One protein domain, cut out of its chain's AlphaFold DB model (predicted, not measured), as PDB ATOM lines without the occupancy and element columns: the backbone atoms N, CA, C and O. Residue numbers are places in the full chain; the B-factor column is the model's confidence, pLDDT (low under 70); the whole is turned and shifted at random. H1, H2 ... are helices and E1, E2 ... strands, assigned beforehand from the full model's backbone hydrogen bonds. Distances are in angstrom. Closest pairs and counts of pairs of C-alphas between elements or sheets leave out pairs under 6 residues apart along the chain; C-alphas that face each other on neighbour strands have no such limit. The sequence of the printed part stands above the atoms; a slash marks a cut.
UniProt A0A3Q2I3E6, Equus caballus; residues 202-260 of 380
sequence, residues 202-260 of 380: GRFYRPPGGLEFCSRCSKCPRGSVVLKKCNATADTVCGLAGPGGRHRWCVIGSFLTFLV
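This is residues 202 to 260 of the 380 residues of a protein of Equus caballus (UniProt A0A3Q2I3E6). What shape is this? Two small strand hairpins, E1 with E2 and E3 with E4, follow one another along a narrow body, and an arm of residues 243 to 260, of which 246 to 260 belong to helix H1, sticks out beyond the second hairpin. The link between E3 and E4 folds back toward the first hairpin. What is it made of? The 59 printed residues hold E1, E2, E3, E4 and H1 in that order, a mixed class with two antiparallel two-stranded sheets, E1 - E2 and E3 - E4. It is extended, with a radius of gyration of the C-alphas of 20.0 A and spans of 66 by 20 by 17 A.

Where are the strands? E1 is residues 203 to 206, beginning at C-alpha 203 (51.156, 43.253, -36.687), and E2 is 213 to 216. E3 is 224 to 228, 11.9 A long, and E4 is 237 to 240. Where is the helix? H1 is residues 246 to 260, 21.0 A long, ending at C-alpha 260 (43.365, -8.276, -57.686).

How do the strands pair? E1 and E2 form an antiparallel hairpin at 135 degrees, with N 204 and O 215 at 2.8 A. E3 and E4 form another at 141 degrees, with N 225 and O 239 at 2.8 A. What of the rest? E2 and E3 are apart, and H1 is apart from E1, E2 and E3. In H1 every O i to N i+4 pair is within hydrogen-bond range.

How large is it? The C-alphas farthest apart, of Leu 211 and Val 260, are 66.2 A apart; without the free stretch, the body spans 36 by 16 by 13 A. Is it continuous and confident? The printed part has no cut and no long link, and pLDDT is under 70 at residues 207 to 212 and 241 to 247.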
ATOM      1  N   GLY A 202      53.733  42.655 -39.996       90.38
ATOM      2  CA  GLY A 202      54.114  41.911 -38.786       90.38
ATOM      3  C   GLY A 202      53.269  42.230 -37.543       90.38
ATOM      4  O   GLY A 202      53.581  41.743 -36.451       90.38
ATOM      5  N   ARG A 203      52.188  43.004 -37.699       91.56
ATOM      6  CA  ARG A 203      51.156  43.253 -36.687       91.56
ATOM      7  C   ARG A 203      49.756  42.993 -37.240       91.56
ATOM      8  O   ARG A 203      49.548  43.002 -38.450       91.56
ATOM      9  N   PHE A 204      48.803  42.822 -36.331       90.94
ATOM     10  CA  PHE A 204      47.382  42.688 -36.621       90.94
ATOM     11  C   PHE A 204      46.530  43.486 -35.630       90.94
ATOM     12  O   PHE A 204      46.928  43.720 -34.483       90.94
ATOM     13  N   TYR A 205      45.347  43.891 -36.079       88.00
ATOM     14  CA  TYR A 205      44.351  44.548 -35.249       88.00
ATOM     15  C   TYR A 205      43.715  43.549 -34.281       88.00
ATOM     16  O   TYR A 205      43.190  42.516 -34.697       88.00
ATOM     17  N   ARG A 206      43.741  43.864 -32.984       82.75
ATOM     18  CA  ARG A 206      43.054  43.098 -31.941       82.75
ATOM     19  C   ARG A 206      41.893  43.949 -31.410       82.75
ATOM     20  O   ARG A 206      42.173  44.945 -30.745       82.75
ATOM     21  N   PRO A 207      40.623  43.580 -31.673       68.06
ATOM     22  CA  PRO A 207      39.468  44.294 -31.133       68.06
ATOM     23  C   PRO A 207      39.523  44.384 -29.597       68.06
ATOM     24  O   PRO A 207      39.916  43.405 -28.948       68.06
ATOM     25  N   PRO A 208      39.166  45.531 -28.998       58.97
ATOM     26  CA  PRO A 208      39.474  45.796 -27.601       58.97
ATOM     27  C   PRO A 208      38.529  45.098 -26.613       58.97
ATOM     28  O   PRO A 208      37.359  45.442 -26.486       58.97
ATOM     29  N   GLY A 209      39.114  44.238 -25.777       59.41
ATOM     30  CA  GLY A 209      38.781  44.191 -24.344       59.41
ATOM     31  C   GLY A 209      39.533  45.259 -23.526       59.41
ATOM     32  O   GLY A 209      39.439  45.283 -22.303       59.41
ATOM     33  N   GLY A 210      40.311  46.116 -24.198       52.56
ATOM     34  CA  GLY A 210      41.101  47.203 -23.624       52.56
ATOM     35  C   GLY A 210      42.013  47.829 -24.683       52.56
ATOM     36  O   GLY A 210      43.016  47.218 -25.032       52.56
ATOM     37  N   LEU A 211      41.630  49.024 -25.155       56.31
ATOM     38  CA  LEU A 211      42.257  49.882 -26.182       56.31
ATOM     39  C   LEU A 211      42.607  49.249 -27.547       56.31
ATOM     40  O   LEU A 211      43.150  48.155 -27.671       56.31
ATOM     41  N   GLU A 212      42.299  49.999 -28.601       59.09
ATOM     42  CA  GLU A 212      42.548  49.641 -29.997       59.09
ATOM     43  C   GLU A 212      44.064  49.644 -30.266       59.09
ATOM     44  O   GLU A 212      44.695  50.700 -30.266       59.09
ATOM     45  N   PHE A 213      44.689  48.467 -30.421       74.31
ATOM     46  CA  PHE A 213      46.152  48.387 -30.522       74.31
ATOM     47  C   PHE A 213      46.683  47.295 -31.462       74.31
ATOM     48  O   PHE A 213      46.401  46.098 -31.319       74.31
ATOM     49  N   CYS A 214      47.558  47.715 -32.381       88.06
ATOM     50  CA  CYS A 214      48.235  46.865 -33.360       88.06
ATOM     51  C   CYS A 214      49.255  45.913 -32.719       88.06
ATOM     52  O   CYS A 214      50.451  46.200 -32.557       88.06
ATOM     53  N   SER A 215      48.753  44.729 -32.389       88.94
ATOM     54  CA  SER A 215      49.457  43.643 -31.719       88.94
ATOM     55  C   SER A 215      50.436  42.948 -32.665       88.94
ATOM     56  O   SER A 215      50.115  42.718 -33.825       88.94
ATOM     57  N   ARG A 216      51.632  42.574 -32.191       91.62
ATOM     58  CA  ARG A 216      52.592  41.787 -32.995       91.62
ATOM     59  C   ARG A 216      52.022  40.401 -33.312       91.62
ATOM     60  O   ARG A 216      51.441  39.775 -32.431       91.62
ATOM     61  N   CYS A 217      52.243  39.923 -34.536       92.38
ATOM     62  CA  CYS A 217      51.852  38.577 -34.953       92.38
ATOM     63  C   CYS A 217      52.560  37.495 -34.121       92.38
ATOM     64  O   CYS A 217      53.779  37.540 -33.918       92.38
ATOM     65  N   SER A 218      51.806  36.482 -33.711       91.88
ATOM     66  CA  SER A 218      52.294  35.276 -33.054       91.88
ATOM     67  C   SER A 218      53.178  34.446 -33.990       91.88
ATOM     68  O   SER A 218      52.967  34.390 -35.205       91.88
ATOM     69  N   LYS A 219      54.172  33.761 -33.416       93.62
ATOM     70  CA  LYS A 219      55.008  32.768 -34.107       93.62
ATOM     71  C   LYS A 219      54.588  31.369 -33.667       93.62
ATOM     72  O   LYS A 219      54.399  31.140 -32.476       93.62
ATOM     73  N   CYS A 220      54.474  30.439 -34.611       92.88
ATOM     74  CA  CYS A 220      54.063  29.074 -34.297       92.88
ATOM     75  C   CYS A 220      55.113  28.333 -33.443       92.88
ATOM     76  O   CYS A 220      56.310  28.456 -33.720       92.88
ATOM     77  N   PRO A 221      54.697  27.566 -32.415       90.94
ATOM     78  CA  PRO A 221      55.610  26.769 -31.602       90.94
ATOM     79  C   PRO A 221      56.263  25.640 -32.415       90.94
ATOM     80  O   PRO A 221      55.721  25.171 -33.421       90.94
ATOM     81  N   ARG A 222      57.434  25.175 -31.958       89.31
ATOM     82  CA  ARG A 222      58.170  24.061 -32.583       89.31
ATOM     83  C   ARG A 222      57.269  22.823 -32.710       89.31
ATOM     84  O   ARG A 222      56.556  22.485 -31.773       89.31
ATOM     85  N   GLY A 223      57.309  22.165 -33.870       83.62
ATOM     86  CA  GLY A 223      56.444  21.021 -34.199       83.62
ATOM     87  C   GLY A 223      55.088  21.383 -34.826       83.62
ATOM     88  O   GLY A 223      54.399  20.495 -35.323       83.62
ATOM     89  N   SER A 224      54.718  22.668 -34.869       88.56
ATOM     90  CA  SER A 224      53.521  23.152 -35.574       88.56
ATOM     91  C   SER A 224      53.873  23.931 -36.846       88.56
ATOM     92  O   SER A 224      54.951  24.517 -36.962       88.56
ATOM     93  N   VAL A 225      52.955  23.929 -37.812       90.50
ATOM     94  CA  VAL A 225      53.049  24.633 -39.096       90.50
ATOM     95  C   VAL A 225      52.070  25.805 -39.149       90.50
ATOM     96  O   VAL A 225      51.013  25.784 -38.519       90.50
ATOM     97  N   VAL A 226      52.415  26.831 -39.929       92.75
ATOM     98  CA  VAL A 226      51.524  27.961 -40.221       92.75
ATOM     99  C   VAL A 226      50.423  27.486 -41.172       92.75
ATOM    100  O   VAL A 226      50.700  27.213 -42.338       92.75
ATOM    101  N   LEU A 227      49.180  27.418 -40.692       90.88
ATOM    102  CA  LEU A 227      47.997  27.149 -41.518       90.88
ATOM    103  C   LEU A 227      47.491  28.424 -42.204       90.88
ATOM    104  O   LEU A 227      47.130  28.402 -43.377       90.88
ATOM    105  N   LYS A 228      47.501  29.552 -41.483       92.88
ATOM    106  CA  LYS A 228      47.151  30.877 -42.013       92.88
ATOM    107  C   LYS A 228      48.223  31.877 -41.598       92.88
ATOM    108  O   LYS A 228      48.522  32.004 -40.412       92.88
ATOM    109  N   LYS A 229      48.796  32.591 -42.567       93.81
ATOM    110  CA  LYS A 229      49.716  33.704 -42.294       93.81
ATOM    111  C   LYS A 229      48.948  34.851 -41.628       93.81
ATOM    112  O   LYS A 229      47.819  35.132 -42.028       93.81
ATOM    113  N   CYS A 230      49.583  35.513 -40.664       93.44
ATOM    114  CA  CYS A 230      49.087  36.762 -40.093       93.44
ATOM    115  C   CYS A 230      48.855  37.818 -41.186       93.44
ATOM    116  O   CYS A 230      49.608  37.884 -42.162       93.44
ATOM    117  N   ASN A 231      47.843  38.658 -41.003       92.25
ATOM    118  CA  ASN A 231      47.601  39.861 -41.797       92.25
ATOM    119  C   ASN A 231      47.200  41.015 -40.859       92.25
ATOM    120  O   ASN A 231      47.106  40.826 -39.652       92.25
ATOM    121  N   ALA A 232      46.913  42.202 -41.392       89.31
ATOM    122  CA  ALA A 232      46.608  43.366 -40.558       89.31
ATOM    123  C   ALA A 232      45.322  43.260 -39.699       89.31
ATOM    124  O   ALA A 232      45.087  44.148 -38.884       89.31
ATOM    125  N   THR A 233      44.501  42.209 -39.835       88.00
ATOM    126  CA  THR A 233      43.234  42.029 -39.091       88.00
ATOM    127  C   THR A 233      43.105  40.689 -38.356       88.00
ATOM    128  O   THR A 233      42.143  40.493 -37.619       88.00
ATOM    129  N   ALA A 234      44.047  39.757 -38.530       89.12
ATOM    130  CA  ALA A 234      44.025  38.439 -37.905       89.12
ATOM    131  C   ALA A 234      45.442  37.882 -37.696       89.12
ATOM    132  O   ALA A 234      46.310  38.006 -38.562       89.12
ATOM    133  N   ASP A 235      45.642  37.210 -36.563       92.56
ATOM    134  CA  ASP A 235      46.923  36.612 -36.180       92.56
ATOM    135  C   ASP A 235      47.321  35.403 -37.060       92.56
ATOM    136  O   ASP A 235      46.517  34.847 -37.817       92.56
ATOM    137  N   THR A 236      48.570  34.955 -36.925       94.06
ATOM    138  CA  THR A 236      49.040  33.666 -37.439       94.06
ATOM    139  C   THR A 236      48.217  32.527 -36.831       94.06
ATOM    140  O   THR A 236      48.205  32.352 -35.613       94.06
ATOM    141  N   VAL A 237      47.596  31.691 -37.666       93.50
ATOM    142  CA  VAL A 237      46.953  30.446 -37.213       93.50
ATOM    143  C   VAL A 237      47.920  29.288 -37.416       93.50
ATOM    144  O   VAL A 237      48.404  29.056 -38.527       93.50
ATOM    145  N   CYS A 238      48.175  28.552 -36.340       93.69
ATOM    146  CA  CYS A 238      49.082  27.410 -36.299       93.69
ATOM    147  C   CYS A 238      48.298  26.101 -36.165       93.69
ATOM    148  O   CYS A 238      47.225  26.075 -35.567       93.69
ATOM    149  N   GLY A 239      48.852  25.005 -36.674       88.81
ATOM    150  CA  GLY A 239      48.304  23.663 -36.484       88.81
ATOM    151  C   GLY A 239      49.392  22.602 -36.532       88.81
ATOM    152  O   GLY A 239      50.519  22.875 -36.942       88.81
ATOM    153  N   LEU A 240      49.081  21.381 -36.107       85.31
ATOM    154  CA  LEU A 240      50.013  20.264 -36.262       85.31
ATOM    155  C   LEU A 240      50.180  19.926 -37.748       85.31
ATOM    156  O   LEU A 240      49.223  19.997 -38.523       85.31
ATOM    157  N   ALA A 241      51.384  19.507 -38.138       68.56
ATOM    158  CA  ALA A 241      51.602  18.874 -39.432       68.56
ATOM    159  C   ALA A 241      50.926  17.492 -39.424       68.56
ATOM    160  O   ALA A 241      51.545  16.487 -39.074       68.56
ATOM    161  N   GLY A 242      49.631  17.452 -39.751       62.97
ATOM    162  CA  GLY A 242      48.868  16.207 -39.807       62.97
ATOM    163  C   GLY A 242      49.531  15.188 -40.750       62.97
ATOM    164  O   GLY A 242      50.145  15.598 -41.739       62.97
ATOM    165  N   PRO A 243      49.423  13.870 -40.481       63.88
ATOM    166  CA  PRO A 243      50.058  12.820 -41.281       63.88
ATOM    167  C   PRO A 243      49.413  12.702 -42.675       63.88
ATOM    168  O   PRO A 243      48.598  11.823 -42.954       63.88
ATOM    169  N   GLY A 244      49.774  13.631 -43.560       58.91
ATOM    170  CA  GLY A 244      49.143  13.838 -44.857       58.91
ATOM    171  C   GLY A 244      49.288  12.644 -45.795       58.91
ATOM    172  O   GLY A 244      50.391  12.145 -46.027       58.91
ATOM    173  N   GLY A 245      48.160  12.212 -46.361       59.81
ATOM    174  CA  GLY A 245      48.067  11.300 -47.506       59.81
ATOM    175  C   GLY A 245      48.428   9.835 -47.242       59.81
ATOM    176  O   GLY A 245      47.643   8.959 -47.599       59.81
ATOM    177  N   ARG A 246      49.583   9.557 -46.624       61.47
ATOM    178  CA  ARG A 246      50.224   8.227 -46.606       61.47
ATOM    179  C   ARG A 246      49.295   7.107 -46.139       61.47
ATOM    180  O   ARG A 246      49.155   6.125 -46.856       61.47
ATOM    181  N   HIS A 247      48.571   7.281 -45.031       62.47
ATOM    182  CA  HIS A 247      47.636   6.254 -44.553       62.47
ATOM    183  C   HIS A 247      46.486   5.976 -45.542       62.47
ATOM    184  O   HIS A 247      46.099   4.827 -45.724       62.47
ATOM    185  N   ARG A 248      45.967   7.002 -46.237       70.62
ATOM    186  CA  ARG A 248      44.899   6.827 -47.241       70.62
ATOM    187  C   ARG A 248      45.412   6.065 -48.466       70.62
ATOM    188  O   ARG A 248      44.718   5.178 -48.945       70.62
ATOM    189  N   TRP A 249      46.633   6.354 -48.922       75.06
ATOM    190  CA  TRP A 249      47.268   5.615 -50.019       75.06
ATOM    191  C   TRP A 249      47.613   4.170 -49.641       75.06
ATOM    192  O   TRP A 249      47.385   3.284 -50.458       75.06
ATOM    193  N   CYS A 250      48.064   3.899 -48.410       76.56
ATOM    194  CA  CYS A 250      48.250   2.523 -47.933       76.56
ATOM    195  C   CYS A 250      46.924   1.745 -47.910       76.56
ATOM    196  O   CYS A 250      46.870   0.627 -48.406       76.56
ATOM    197  N   VAL A 251      45.844   2.343 -47.393       83.50
ATOM    198  CA  VAL A 251      44.516   1.703 -47.349       83.50
ATOM    199  C   VAL A 251      43.972   1.430 -48.757       83.50
ATOM    200  O   VAL A 251      43.550   0.311 -49.035       83.50
ATOM    201  N   ILE A 252      44.026   2.410 -49.668       86.12
ATOM    202  CA  ILE A 252      43.583   2.237 -51.065       86.12
ATOM    203  C   ILE A 252      44.445   1.191 -51.787       86.12
ATOM    204  O   ILE A 252      43.904   0.327 -52.474       86.12
ATOM    205  N   GLY A 253      45.767   1.222 -51.595       88.31
ATOM    206  CA  GLY A 253      46.694   0.237 -52.153       88.31
ATOM    207  C   GLY A 253      46.369  -1.188 -51.704       88.31
ATOM    208  O   GLY A 253      46.242  -2.068 -52.549       88.31
ATOM    209  N   SER A 254      46.147  -1.398 -50.402       89.25
ATOM    210  CA  SER A 254      45.734  -2.698 -49.858       89.25
ATOM    211  C   SER A 254      44.391  -3.172 -50.417       89.25
ATOM    212  O   SER A 254      44.267  -4.334 -50.786       89.25
ATOM    213  N   PHE A 255      43.382  -2.300 -50.535       92.06
ATOM    214  CA  PHE A 255      42.108  -2.702 -51.146       92.06
ATOM    215  C   PHE A 255      42.270  -3.104 -52.618       92.06
ATOM    216  O   PHE A 255      41.685  -4.100 -53.040       92.06
ATOM    217  N   LEU A 256      43.096  -2.393 -53.391       93.69
ATOM    218  CA  LEU A 256      43.368  -2.748 -54.785       93.69
ATOM    219  C   LEU A 256      44.139  -4.073 -54.913       93.69
ATOM    220  O   LEU A 256      43.794  -4.880 -55.776       93.69
ATOM    221  N   THR A 257      45.125  -4.353 -54.052       93.44
ATOM    222  CA  THR A 257      45.826  -5.650 -54.078       93.44
ATOM    223  C   THR A 257      44.922  -6.800 -53.639       93.44
ATOM    224  O   THR A 257      44.920  -7.834 -54.305       93.44
ATOM    225  N   PHE A 258      44.087  -6.624 -52.607       94.12
ATOM    226  CA  PHE A 258      43.088  -7.629 -52.223       94.12
ATOM    227  C   PHE A 258      42.065  -7.897 -53.337       94.12
ATOM    228  O   PHE A 258      41.756  -9.059 -53.596       94.12
ATOM    229  N   LEU A 259      41.585  -6.867 -54.044       95.38
ATOM    230  CA  LEU A 259      40.683  -7.045 -55.190       95.38
ATOM    231  C   LEU A 259      41.351  -7.823 -56.333       95.38
ATOM    232  O   LEU A 259      40.745  -8.749 -56.867       95.38
ATOM    233  N   VAL A 260      42.608  -7.513 -56.675       96.00
ATOM    234  CA  VAL A 260      43.365  -8.276 -57.686       96.00
ATOM    235  C   VAL A 260      43.556  -9.732 -57.251       96.00
ATOM    236  O   VAL A 260      43.320 -10.632 -58.054       96.00
TER     237      VAL A 260